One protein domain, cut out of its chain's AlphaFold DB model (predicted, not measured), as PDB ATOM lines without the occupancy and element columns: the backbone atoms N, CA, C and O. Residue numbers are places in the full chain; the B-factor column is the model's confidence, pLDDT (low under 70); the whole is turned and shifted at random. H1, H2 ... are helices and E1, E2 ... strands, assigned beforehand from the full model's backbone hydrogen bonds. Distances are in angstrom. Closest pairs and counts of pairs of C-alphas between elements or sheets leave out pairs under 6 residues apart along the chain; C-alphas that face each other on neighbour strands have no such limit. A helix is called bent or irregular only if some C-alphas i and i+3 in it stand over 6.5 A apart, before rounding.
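This is residues 3 to 98 of the 199 residues of the protein "DAO domain-containing protein" of Fusarium oxysporum NRRL 32931 (UniProt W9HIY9). One antiparallel sheet is built on the long, bent strand E3, with E4 along one side of it and E1 and E2 one after the other along the other; H2 packs slantwise on one face, and four-residue H1 sits near one end on the opposite face. The printed part has 96 residues, with four named strands and two named helices in the order E1, E2, E3, E4, H1, H2 along the chain; E2, E3 and E4 form a meander, each strand the antiparallel neighbour of the one before. The class is mixed, helices and strands, with under half of the residues in named elements. The whole is compact, with a radius of gyration of the C-alphas of 14.1 A and spans of 40 by 29 by 22 A.

Find E1, residues 18 to 22, from C-alpha 18 at (178.729, 191.108, 114.067). Next come E2, residues 26 to 28; E3, residues 33 to 43, 28.4 A long; and E4, residues 50 to 58, 24.9 A long. H1 is residues 59 to 62. H2, residues 72 to 85, spans 20.3 A to C-alpha 85 at (179.505, 204.000, 110.871); it is irregular, with C-alphas 79 and 82 7.1 A apart.

E3 bends by 59 degrees at residue 37. Look for N 21 and O 39 at 2.8 A for E1, N 26 and O 35 at 2.9 A for hairpin E2 and E3, and N 53 and O 40 at 2.8 A for hairpin E3 and E4. H2 is over E4, 7.0 A over the sheet, closest at C-alphas 57 and 74, 5.4 A. In H2, 7 of 10 O i to N i+4 pairs are within hydrogen-bond range; H1 is too short for one.

The printed part has no cut and no long link between named elements. Residue 92 alone is under pLDDT 70.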
ATOM      1  N   THR A   3     175.519 200.845 125.136       95.44
ATOM      2  CA  THR A   3     174.322 200.214 124.560       95.44
ATOM      3  C   THR A   3     173.467 201.265 123.868       95.44
ATOM      4  O   THR A   3     173.227 202.335 124.433       95.44
ATOM      5  N   GLN A   4     173.025 200.987 122.644       93.25
ATOM      6  CA  GLN A   4     172.311 201.942 121.796       93.25
ATOM      7  C   GLN A   4     171.148 201.264 121.066       93.25
ATOM      8  O   GLN A   4     171.221 200.092 120.696       93.25
ATOM      9  N   ASN A   5     170.068 202.013 120.845       92.00
ATOM     10  CA  ASN A   5     168.963 201.598 119.986       92.00
ATOM     11  C   ASN A   5     169.043 202.388 118.679       92.00
ATOM     12  O   ASN A   5     168.730 203.573 118.673       92.00
ATOM     13  N   LEU A   6     169.458 201.738 117.590       92.25
ATOM     14  CA  LEU A   6     169.744 202.406 116.312       92.25
ATOM     15  C   LEU A   6     168.496 202.745 115.482       92.25
ATOM     16  O   LEU A   6     168.611 203.196 114.345       92.25
ATOM     17  N   GLY A   7     167.307 202.585 116.063       89.56
ATOM     18  CA  GLY A   7     166.041 202.919 115.429       89.56
ATOM     19  C   GLY A   7     165.477 201.785 114.566       89.56
ATOM     20  O   GLY A   7     166.128 200.766 114.346       89.56
ATOM     21  N   PRO A   8     164.232 201.942 114.087       88.44
ATOM     22  CA  PRO A   8     163.500 200.880 113.396       88.44
ATOM     23  C   PRO A   8     164.023 200.569 111.987       88.44
ATOM     24  O   PRO A   8     163.735 199.494 111.473       88.44
ATOM     25  N   ALA A   9     164.763 201.492 111.362       89.38
ATOM     26  CA  ALA A   9     165.354 201.289 110.039       89.38
ATOM     27  C   ALA A   9     166.623 200.421 110.081       89.38
ATOM     28  O   ALA A   9     166.996 199.835 109.068       89.38
ATOM     29  N   PHE A  10     167.277 200.316 111.242       91.44
ATOM     30  CA  PHE A  10     168.487 199.520 111.383       91.44
ATOM     31  C   PHE A  10     168.150 198.018 111.430       91.44
ATOM     32  O   PHE A  10     167.247 197.616 112.173       91.44
ATOM     33  N   PRO A  11     168.862 197.157 110.675       90.94
ATOM     34  CA  PRO A  11     168.523 195.742 110.573       90.94
ATOM     35  C   PRO A  11     168.671 194.989 111.904       90.94
ATOM     36  O   PRO A  11     169.515 195.301 112.748       90.94
ATOM     37  N   ARG A  12     167.855 193.940 112.071       92.75
ATOM     38  CA  ARG A  12     167.947 192.981 113.183       92.75
ATOM     39  C   ARG A  12     168.683 191.719 112.742       92.75
ATOM     40  O   ARG A  12     168.061 190.706 112.440       92.75
ATOM     41  N   ALA A  13     170.006 191.793 112.728       93.88
ATOM     42  CA  ALA A  13     170.894 190.743 112.228       93.88
ATOM     43  C   ALA A  13     171.810 190.135 113.309       93.88
ATOM     44  O   ALA A  13     172.682 189.334 113.001       93.88
ATOM     45  N   GLY A  14     171.605 190.451 114.592       94.44
ATOM     46  CA  GLY A  14     172.460 189.960 115.686       94.44
ATOM     47  C   GLY A  14     172.518 188.444 115.899       94.44
ATOM     48  O   GLY A  14     173.284 187.979 116.733       94.44
ATOM     49  N   HIS A  15     171.686 187.669 115.199       94.75
ATOM     50  CA  HIS A  15     171.729 186.205 115.225       94.75
ATOM     51  C   HIS A  15     172.716 185.615 114.206       94.75
ATOM     52  O   HIS A  15     173.047 184.438 114.305       94.75
ATOM     53  N   GLU A  16     173.172 186.413 113.240       96.12
ATOM     54  CA  GLU A  16     174.002 185.962 112.117       96.12
ATOM     55  C   GLU A  16     175.206 186.874 111.842       96.12
ATOM     56  O   GLU A  16     176.145 186.456 111.169       96.12
ATOM     57  N   MET A  17     175.209 188.104 112.366       92.50
ATOM     58  CA  MET A  17     176.213 189.112 112.040       92.50
ATOM     59  C   MET A  17     176.721 189.868 113.270       92.50
ATOM     60  O   MET A  17     175.969 190.258 114.165       92.50
ATOM     61  N   SER A  18     178.024 190.135 113.237       91.94
ATOM     62  CA  SER A  18     178.729 191.108 114.067       91.94
ATOM     63  C   SER A  18     179.434 192.124 113.178       91.94
ATOM     64  O   SER A  18     179.735 191.826 112.021       91.94
ATOM     65  N   TRP A  19     179.760 193.296 113.715       92.56
ATOM     66  CA  TRP A  19     180.383 194.365 112.940       92.56
ATOM     67  C   TRP A  19     181.693 194.806 113.567       92.56
ATOM     68  O   TRP A  19     181.780 194.976 114.782       92.56
ATOM     69  N   SER A  20     182.664 195.095 112.712       91.38
ATOM     70  CA  SER A  20     183.870 195.822 113.081       91.38
ATOM     71  C   SER A  20     184.134 196.887 112.029       91.38
ATOM     72  O   SER A  20     184.090 196.606 110.832       91.38
ATOM     73  N   GLN A  21     184.404 198.106 112.473       88.38
ATOM     74  CA  GLN A  21     184.947 199.159 111.632       88.38
ATOM     75  C   GLN A  21     186.410 199.340 112.011       88.38
ATOM     76  O   GLN A  21     186.720 199.561 113.180       88.38
ATOM     77  N   VAL A  22     187.283 199.259 111.012       87.00
ATOM     78  CA  VAL A  22     188.720 199.461 111.176       87.00
ATOM     79  C   VAL A  22     189.140 200.681 110.365       87.00
ATOM     80  O   VAL A  22     188.780 200.818 109.195       87.00
ATOM     81  N   SER A  23     189.898 201.563 110.994       82.94
ATOM     82  CA  SER A  23     190.592 202.693 110.392       82.94
ATOM     83  C   SER A  23     192.007 202.770 110.951       82.94
ATOM     84  O   SER A  23     192.326 202.120 111.944       82.94
ATOM     85  N   LEU A  24     192.855 203.592 110.333       82.31
ATOM     86  CA  LEU A  24     194.158 203.897 110.913       82.31
ATOM     87  C   LEU A  24     193.970 204.595 112.267       82.31
ATOM     88  O   LEU A  24     193.071 205.435 112.412       82.31
ATOM     89  N   GLY A  25     194.811 204.242 113.236       82.00
ATOM     90  CA  GLY A  25     194.902 204.968 114.492       82.00
ATOM     91  C   GLY A  25     195.428 206.388 114.273       82.00
ATOM     92  O   GLY A  25     196.148 206.670 113.313       82.00
ATOM     93  N   THR A  26     195.051 207.312 115.149       84.12
ATOM     94  CA  THR A  26     195.518 208.702 115.091       84.12
ATOM     95  C   THR A  26     195.892 209.194 116.477       84.12
ATOM     96  O   THR A  26     195.161 208.939 117.435       84.12
ATOM     97  N   TYR A  27     196.969 209.970 116.555       86.38
ATOM     98  CA  TYR A  27     197.381 210.689 117.754       86.38
ATOM     99  C   TYR A  27     197.458 212.188 117.461       86.38
ATOM    100  O   TYR A  27     198.160 212.615 116.542       86.38
ATOM    101  N   ASP A  28     196.746 212.991 118.249       87.00
ATOM    102  CA  ASP A  28     196.860 214.447 118.214       87.00
ATOM    103  C   ASP A  28     197.795 214.917 119.330       87.00
ATOM    104  O   ASP A  28     197.423 214.973 120.501       87.00
ATOM    105  N   ALA A  29     199.013 215.311 118.954       86.06
ATOM    106  CA  ALA A  29     200.031 215.773 119.892       86.06
ATOM    107  C   ALA A  29     199.657 217.062 120.649       86.06
ATOM    108  O   ALA A  29     200.247 217.338 121.692       86.06
ATOM    109  N   LYS A  30     198.707 217.868 120.149       88.38
ATOM    110  CA  LYS A  30     198.268 219.099 120.828       88.38
ATOM    111  C   LYS A  30     197.285 218.803 121.950       88.38
ATOM    112  O   LYS A  30     197.350 219.437 122.999       88.38
ATOM    113  N   THR A  31     196.359 217.878 121.711       87.31
ATOM    114  CA  THR A  31     195.314 217.510 122.677       87.31
ATOM    115  C   THR A  31     195.694 216.291 123.519       87.31
ATOM    116  O   THR A  31     195.079 216.046 124.554       87.31
ATOM    117  N   GLY A  32     196.717 215.539 123.103       87.31
ATOM    118  CA  GLY A  32     197.108 214.265 123.703       87.31
ATOM    119  C   GLY A  32     196.076 213.158 123.473       87.31
ATOM    120  O   GLY A  32     196.056 212.185 124.227       87.31
ATOM    121  N   HIS A  33     195.186 213.326 122.492       87.62
ATOM    122  CA  HIS A  33     194.066 212.426 122.247       87.62
ATOM    123  C   HIS A  33     194.441 211.325 121.255       87.62
ATOM    124  O   HIS A  33     195.085 211.579 120.232       87.62
ATOM    125  N   ILE A  34     194.025 210.100 121.568       87.31
ATOM    126  CA  ILE A  34     194.287 208.894 120.789       87.31
ATOM    127  C   ILE A  34     192.964 208.336 120.288       87.31
ATOM    128  O   ILE A  34     191.999 208.215 121.041       87.31
ATOM    129  N   HIS A  35     192.956 207.925 119.026       85.56
ATOM    130  CA  HIS A  35     191.957 207.025 118.468       85.56
ATOM    131  C   HIS A  35     192.674 205.772 117.976       85.56
ATOM    132  O   HIS A  35     193.540 205.890 117.115       85.56
ATOM    133  N   LEU A  36     192.305 204.586 118.466       81.38
ATOM    134  CA  LEU A  36     192.923 203.331 118.001       81.38
ATOM    135  C   LEU A  36     192.411 202.872 116.630       81.38
ATOM    136  O   LEU A  36     192.981 201.978 116.016       81.38
ATOM    137  N   GLY A  37     191.308 203.453 116.156       82.88
ATOM    138  CA  GLY A  37     190.742 203.138 114.846       82.88
ATOM    139  C   GLY A  37     189.921 201.847 114.787       82.88
ATOM    140  O   GLY A  37     189.472 201.473 113.712       82.88
ATOM    141  N   LEU A  38     189.659 201.182 115.915       86.62
ATOM    142  CA  LEU A  38     188.751 200.035 115.976       86.62
ATOM    143  C   LEU A  38     187.445 200.407 116.686       86.62
ATOM    144  O   LEU A  38     187.450 200.778 117.861       86.62
ATOM    145  N   TYR A  39     186.326 200.211 115.994       91.12
ATOM    146  CA  TYR A  39     185.014 200.043 116.614       91.12
ATOM    147  C   TYR A  39     184.532 198.620 116.390       91.12
ATOM    148  O   TYR A  39     184.624 198.094 115.283       91.12
ATOM    149  N   TYR A  40     183.975 198.008 117.424       92.19
ATOM    150  CA  TYR A  40     183.411 196.667 117.370       92.19
ATOM    151  C   TYR A  40     182.004 196.695 117.940       92.19
ATOM    152  O   TYR A  40     181.723 197.380 118.929       92.19
ATOM    153  N   ALA A  41     181.100 195.967 117.298       94.06
ATOM    154  CA  ALA A  41     179.706 195.977 117.667       94.06
ATOM    155  C   ALA A  41     179.044 194.612 117.537       94.06
ATOM    156  O   ALA A  41     179.302 193.834 116.617       94.06
ATOM    157  N   GLN A  42     178.141 194.361 118.476       95.19
ATOM    158  CA  GLN A  42     177.306 193.171 118.544       95.19
ATOM    159  C   GLN A  42     175.867 193.609 118.764       95.19
ATOM    160  O   GLN A  42     175.610 194.555 119.511       95.19
ATOM    161  N   GLN A  43     174.917 192.915 118.151       95.50
ATOM    162  CA  GLN A  43     173.502 193.183 118.363       95.50
ATOM    163  C   GLN A  43     172.886 192.058 119.179       95.50
ATOM    164  O   GLN A  43     173.049 190.882 118.868       95.50
ATOM    165  N   ASN A  44     172.109 192.402 120.199       95.00
ATOM    166  CA  ASN A  44     171.287 191.412 120.869       95.00
ATOM    167  C   ASN A  44     170.235 190.873 119.887       95.00
ATOM    168  O   ASN A  44     169.333 191.607 119.483       95.00
ATOM    169  N   ALA A  45     170.311 189.587 119.550       94.31
ATOM    170  CA  ALA A  45     169.398 188.947 118.601       94.31
ATOM    171  C   ALA A  45     167.910 189.029 118.998       94.31
ATOM    172  O   ALA A  45     167.040 189.034 118.131       94.31
ATOM    173  N   LYS A  46     167.598 189.103 120.300       93.06
ATOM    174  CA  LYS A  46     166.217 189.147 120.807       93.06
ATOM    175  C   LYS A  46     165.673 190.572 120.860       93.06
ATOM    176  O   LYS A  46     164.533 190.820 120.473       93.06
ATOM    177  N   THR A  47     166.472 191.512 121.363       92.75
ATOM    178  CA  THR A  47     166.007 192.880 121.644       92.75
ATOM    179  C   THR A  47     166.350 193.880 120.542       92.75
ATOM    180  O   THR A  47     165.692 194.912 120.442       92.75
ATOM    181  N   GLY A  48     167.351 193.590 119.707       92.12
ATOM    182  CA  GLY A  48     167.888 194.508 118.699       92.12
ATOM    183  C   GLY A  48     168.824 195.586 119.262       92.12
ATOM    184  O   GLY A  48     169.316 196.412 118.498       92.12
ATOM    185  N   VAL A  49     169.082 195.591 120.577       93.94
ATOM    186  CA  VAL A  49     170.002 196.545 121.219       93.94
ATOM    187  C   VAL A  49     171.421 196.310 120.716       93.94
ATOM    188  O   VAL A  49     171.908 195.181 120.738       93.94
ATOM    189  N   MET A  50     172.085 197.388 120.311       94.06
ATOM    190  CA  MET A  50     173.475 197.374 119.875       94.06
ATOM    191  C   MET A  50     174.408 197.611 121.051       94.06
ATOM    192  O   MET A  50     174.265 198.596 121.770       94.06
ATOM    193  N   PHE A  51     175.391 196.738 121.202       95.00
ATOM    194  CA  PHE A  51     176.583 196.951 122.005       95.00
ATOM    195  C   PHE A  51     177.641 197.529 121.078       95.00
ATOM    196  O   PHE A  51     177.979 196.890 120.087       95.00
ATOM    197  N   LEU A  52     178.130 198.730 121.376       93.88
ATOM    198  CA  LEU A  52     179.168 199.395 120.593       93.88
ATOM    199  C   LEU A  52     180.356 199.712 121.492       93.88
ATOM    200  O   LEU A  52     180.225 200.450 122.479       93.88
ATOM    201  N   GLY A  53     181.498 199.142 121.135       92.75
ATOM    202  CA  GLY A  53     182.793 199.356 121.752       92.75
ATOM    203  C   GLY A  53     183.744 200.011 120.766       92.75
ATOM    204  O   GLY A  53     183.558 199.957 119.553       92.75
ATOM    205  N   GLY A  54     184.751 200.665 121.310       88.88
ATOM    206  CA  GLY A  54     185.794 201.330 120.556       88.88
ATOM    207  C   GLY A  54     186.670 202.108 121.514       88.88
ATOM    208  O   GLY A  54     186.267 202.353 122.657       88.88
ATOM    209  N   GLU A  55     187.857 202.465 121.051       80.62
ATOM    210  CA  GLU A  55     188.857 203.091 121.898       80.62
ATOM    211  C   GLU A  55     189.280 204.450 121.348       80.62
ATOM    212  O   GLU A  55     189.857 204.583 120.264       80.62
ATOM    213  N   SER A  56     188.907 205.467 122.115       86.25
ATOM    214  CA  SER A  56     189.135 206.873 121.840       86.25
ATOM    215  C   SER A  56     189.214 207.597 123.175       86.25
ATOM    216  O   SER A  56     188.196 207.700 123.860       86.25
ATOM    217  N   GLN A  57     190.404 208.037 123.556       86.44
ATOM    218  CA  GLN A  57     190.657 208.655 124.855       86.44
ATOM    219  C   GLN A  57     191.966 209.442 124.846       86.44
ATOM    220  O   GLN A  57     192.844 209.217 124.013       86.44
ATOM    221  N   SER A  58     192.138 210.341 125.813       88.12
ATOM    222  CA  SER A  58     193.461 210.905 126.109       88.12
ATOM    223  C   SER A  58     194.495 209.819 126.454       88.12
ATOM    224  O   SER A  58     194.172 208.820 127.099       88.12
ATOM    225  N   LEU A  59     195.769 210.052 126.120       85.31
ATOM    226  CA  LEU A  59     196.884 209.172 126.503       85.31
ATOM    227  C   LEU A  59     196.963 208.960 128.024       85.31
ATOM    228  O   LEU A  59     197.288 207.874 128.493       85.31
ATOM    229  N   ARG A  60     196.611 209.975 128.818       84.44
ATOM    230  CA  ARG A  60     196.539 209.836 130.278       84.44
ATOM    231  C   ARG A  60     195.411 208.896 130.716       84.44
ATOM    232  O   ARG A  60     195.593 208.162 131.681       84.44
ATOM    233  N   GLY A  61     194.272 208.931 130.022       84.44
ATOM    234  CA  GLY A  61     193.161 207.997 130.222       84.44
ATOM    235  C   GLY A  61     193.538 206.560 129.860       84.44
ATOM    236  O   GLY A  61     193.177 205.630 130.570       84.44
ATOM    237  N   LEU A  62     194.356 206.385 128.820       83.25
ATOM    238  CA  LEU A  62     194.871 205.074 128.425       83.25
ATOM    239  C   LEU A  62     195.782 204.443 129.491       83.25
ATOM    240  O   LEU A  62     195.775 203.232 129.676       83.25
ATOM    241  N   LEU A  63     196.567 205.263 130.195       86.94
ATOM    242  CA  LEU A  63     197.568 204.812 131.168       86.94
ATOM    243  C   LEU A  63     197.049 204.762 132.618       86.94
ATOM    244  O   LEU A  63     197.851 204.707 133.552       86.94
ATOM    245  N   THR A  64     195.730 204.798 132.833       87.31
ATOM    246  CA  THR A  64     195.134 204.660 134.170       87.31
ATOM    247  C   THR A  64     194.524 203.278 134.399       87.31
ATOM    248  O   THR A  64     194.043 202.621 133.481       87.31
ATOM    249  N   SER A  65     194.518 202.852 135.661       87.38
ATOM    250  CA  SER A  65     193.789 201.672 136.147       87.38
ATOM    251  C   SER A  65     192.550 202.055 136.964       87.38
ATOM    252  O   SER A  65     192.030 201.238 137.713       87.38
ATOM    253  N   ASP A  66     192.090 203.301 136.854       90.44
ATOM    254  CA  ASP A  66     190.852 203.772 137.473       90.44
ATOM    255  C   ASP A  66     189.763 203.919 136.406       90.44
ATOM    256  O   ASP A  66     189.787 204.856 135.607       90.44
ATOM    257  N   ASP A  67     188.810 202.988 136.395       91.69
ATOM    258  CA  ASP A  67     187.625 203.007 135.537       91.69
ATOM    259  C   ASP A  67     186.346 203.402 136.285       91.69
ATOM    260  O   ASP A  67     185.251 203.249 135.733       91.69
ATOM    261  N   SER A  68     186.467 203.984 137.489       92.31
ATOM    262  CA  SER A  68     185.325 204.420 138.311       92.31
ATOM    263  C   SER A  68     184.423 205.426 137.591       92.31
ATOM    264  O   SER A  68     183.252 205.575 137.940       92.31
ATOM    265  N   ASN A  69     184.961 206.128 136.589       90.81
ATOM    266  CA  ASN A  69     184.237 207.083 135.762       90.81
ATOM    267  C   ASN A  69     184.529 206.870 134.274       90.81
ATOM    268  O   ASN A  69     185.634 206.506 133.880       90.81
ATOM    269  N   VAL A  70     183.545 207.193 133.435       90.88
ATOM    270  CA  VAL A  70     183.731 207.265 131.981       90.88
ATOM    271  C   VAL A  70     184.157 208.677 131.613       90.88
ATOM    272  O   VAL A  70     183.401 209.612 131.876       90.88
ATOM    273  N   ALA A  71     185.310 208.824 130.963       87.81
ATOM    274  CA  ALA A  71     185.777 210.113 130.467       87.81
ATOM    275  C   ALA A  71     184.803 210.723 129.435       87.81
ATOM    276  O   ALA A  71     184.187 210.010 128.632       87.81
ATOM    277  N   ASP A  72     184.634 212.048 129.475       88.81
ATOM    278  CA  ASP A  72     183.641 212.758 128.656       88.81
ATOM    279  C   ASP A  72     183.931 212.659 127.151       88.81
ATOM    280  O   ASP A  72     183.008 212.477 126.353       88.81
ATOM    281  N   ASP A  73     185.207 212.699 126.764       85.88
ATOM    282  CA  ASP A  73     185.690 212.517 125.390       85.88
ATOM    283  C   ASP A  73     185.364 211.114 124.849       85.88
ATOM    284  O   ASP A  73     184.799 210.973 123.754       85.88
ATOM    285  N   ALA A  74     185.620 210.074 125.645       87.88
ATOM    286  CA  ALA A  74     185.298 208.690 125.317       87.88
ATOM    287  C   ALA A  74     183.780 208.487 125.190       87.88
ATOM    288  O   ALA A  74     183.298 207.870 124.232       87.88
ATOM    289  N   ARG A  75     182.998 209.063 126.115       90.81
ATOM    290  CA  ARG A  75     181.528 209.047 126.064       90.81
ATOM    291  C   ARG A  75     181.014 209.730 124.799       90.81
ATOM    292  O   ARG A  75     180.190 209.150 124.087       90.81
ATOM    293  N   GLN A  76     181.467 210.945 124.509       88.94
ATOM    294  CA  GLN A  76     181.027 211.705 123.338       88.94
ATOM    295  C   GLN A  76     181.387 210.982 122.037       88.94
ATOM    296  O   GLN A  76     180.555 210.864 121.130       88.94
ATOM    297  N   THR A  77     182.605 210.452 121.953       87.69
ATOM    298  CA  THR A  77     183.059 209.714 120.775       87.69
ATOM    299  C   THR A  77     182.189 208.488 120.536       87.69
ATOM    300  O   THR A  77     181.606 208.340 119.462       87.69
ATOM    301  N   LEU A  78     182.003 207.661 121.564       89.81
ATOM    302  CA  LEU A  78     181.290 206.397 121.431       89.81
ATOM    303  C   LEU A  78     179.793 206.576 121.144       89.81
ATOM    304  O   LEU A  78     179.212 205.844 120.342       89.81
ATOM    305  N   THR A  79     179.159 207.564 121.773       90.62
ATOM    306  CA  THR A  79     177.722 207.833 121.579       90.62
ATOM    307  C   THR A  79     177.409 208.539 120.260       90.62
ATOM    308  O   THR A  79     176.279 208.465 119.789       90.62
ATOM    309  N   SER A  80     178.401 209.168 119.620       89.06
ATOM    310  CA  SER A  80     178.253 209.784 118.293       89.06
ATOM    311  C   SER A  80     178.715 208.895 117.134       89.06
ATOM    312  O   SER A  80     178.599 209.304 115.977       89.06
ATOM    313  N   ALA A  81     179.260 207.708 117.418       89.38
ATOM    314  CA  ALA A  81     179.875 206.845 116.414       89.38
ATOM    315  C   ALA A  81     178.845 206.176 115.491       89.38
ATOM    316  O   ALA A  81     179.017 206.218 114.279       89.38
ATOM    317  N   ALA A  82     177.748 205.621 116.016       91.06
ATOM    318  CA  ALA A  82     176.817 204.801 115.231       91.06
ATOM    319  C   ALA A  82     176.346 205.418 113.889       91.06
ATOM    320  O   ALA A  82     176.525 204.753 112.868       91.06
ATOM    321  N   PRO A  83     175.839 206.668 113.817       89.69
ATOM    322  CA  PRO A  83     175.426 207.270 112.540       89.69
ATOM    323  C   PRO A  83     176.599 207.609 111.600       89.69
ATOM    324  O   PRO A  83     176.391 207.838 110.413       89.69
ATOM    325  N   LYS A  84     177.838 207.651 112.109       88.19
ATOM    326  CA  LYS A  84     179.054 207.808 111.289       88.19
ATOM    327  C   LYS A  84     179.494 206.478 110.670       88.19
ATOM    328  O   LYS A  84     180.127 206.486 109.620       88.19
ATOM    329  N   ILE A  85     179.170 205.359 111.323       88.75
ATOM    330  CA  ILE A  85     179.505 204.000 110.871       88.75
ATOM    331  C   ILE A  85     178.430 203.465 109.922       88.75
ATOM    332  O   ILE A  85     178.749 202.934 108.859       88.75
ATOM    333  N   TRP A  86     177.156 203.623 110.284       90.25
ATOM    334  CA  TRP A  86     176.030 203.071 109.540       90.25
ATOM    335  C   TRP A  86     175.053 204.159 109.110       90.25
ATOM    336  O   TRP A  86     174.524 204.895 109.938       90.25
ATOM    337  N   LYS A  87     174.751 204.202 107.808       87.81
ATOM    338  CA  LYS A  87     173.828 205.187 107.221       87.81
ATOM    339  C   LYS A  87     172.397 205.059 107.748       87.81
ATOM    340  O   LYS A  87     171.722 206.068 107.904       87.81
ATOM    341  N   ASP A  88     171.965 203.835 108.047       87.62
ATOM    342  CA  ASP A  88     170.600 203.543 108.506       87.62
ATOM    343  C   ASP A  88     170.440 203.672 110.030       87.62
ATOM    344  O   ASP A  88     169.347 203.470 110.563       87.62
ATOM    345  N   ALA A  89     171.520 203.989 110.754       88.69
ATOM    346  CA  ALA A  89     171.458 204.212 112.189       88.69
ATOM    347  C   ALA A  89     170.876 205.598 112.483       88.69
ATOM    348  O   ALA A  89     171.444 206.630 112.117       88.69
ATOM    349  N   ALA A  90     169.758 205.629 113.204       81.06
ATOM    350  CA  ALA A  90     169.232 206.875 113.738       81.06
ATOM    351  C   ALA A  90     170.210 207.470 114.772       81.06
ATOM    352  O   ALA A  90     170.902 206.716 115.468       81.06
ATOM    353  N   PRO A  91     170.236 208.805 114.948       70.75
ATOM    354  CA  PRO A  91     170.858 209.426 116.110       70.75
ATOM    355  C   PRO A  91     170.230 208.857 117.388       70.75
ATOM    356  O   PRO A  91     169.110 209.196 117.768       70.75
ATOM    357  N   ALA A  92     170.941 207.935 118.023       68.62
ATOM    358  CA  ALA A  92     170.454 207.195 119.168       68.62
ATOM    359  C   ALA A  92     171.064 207.766 120.443       68.62
ATOM    360  O   ALA A  92     172.285 207.872 120.572       68.62
ATOM    361  N   LYS A  93     170.227 208.083 121.434       74.88
ATOM    362  CA  LYS A  93     170.735 208.316 122.785       74.88
ATOM    363  C   LYS A  93     171.200 206.972 123.347       74.88
ATOM    364  O   LYS A  93     170.408 206.032 123.434       74.88
ATOM    365  N   ALA A  94     172.468 206.881 123.737       88.81
ATOM    366  CA  ALA A  94     172.964 205.690 124.412       88.81
ATOM    367  C   ALA A  94     172.179 205.449 125.707       88.81
ATOM    368  O   ALA A  94     171.977 206.366 126.505       88.81
ATOM    369  N   SER A  95     171.728 204.211 125.892       91.88
ATOM    370  CA  SER A  95     170.989 203.787 127.082       91.88
ATOM    371  C   SER A  95     171.931 203.631 128.271       91.88
ATOM    372  O   SER A  95     171.628 204.108 129.357       91.88
ATOM    373  N   ASN A  96     173.099 203.026 128.046       94.62
ATOM    374  CA  ASN A  96     174.162 202.897 129.040       94.62
ATOM    375  C   ASN A  96     175.520 203.151 128.392       94.62
ATOM    376  O   ASN A  96     175.712 202.839 127.213       94.62
ATOM    377  N   VAL A  97     176.463 203.668 129.178       94.69
ATOM    378  CA  VAL A  97     177.863 203.871 128.785       94.69
ATOM    379  C   VAL A  97     178.742 203.531 129.981       94.69
ATOM    380  O   VAL A  97     178.455 203.994 131.083       94.69
ATOM    381  N   TRP A  98     179.791 202.746 129.755       94.69
ATOM    382  CA  TRP A  98     180.732 202.320 130.788       94.69
ATOM    383  C   TRP A  98     182.160 202.199 130.243       94.69
ATOM    384  O   TRP A  98     182.373 202.043 129.033       94.69
TER     385      TRP A  98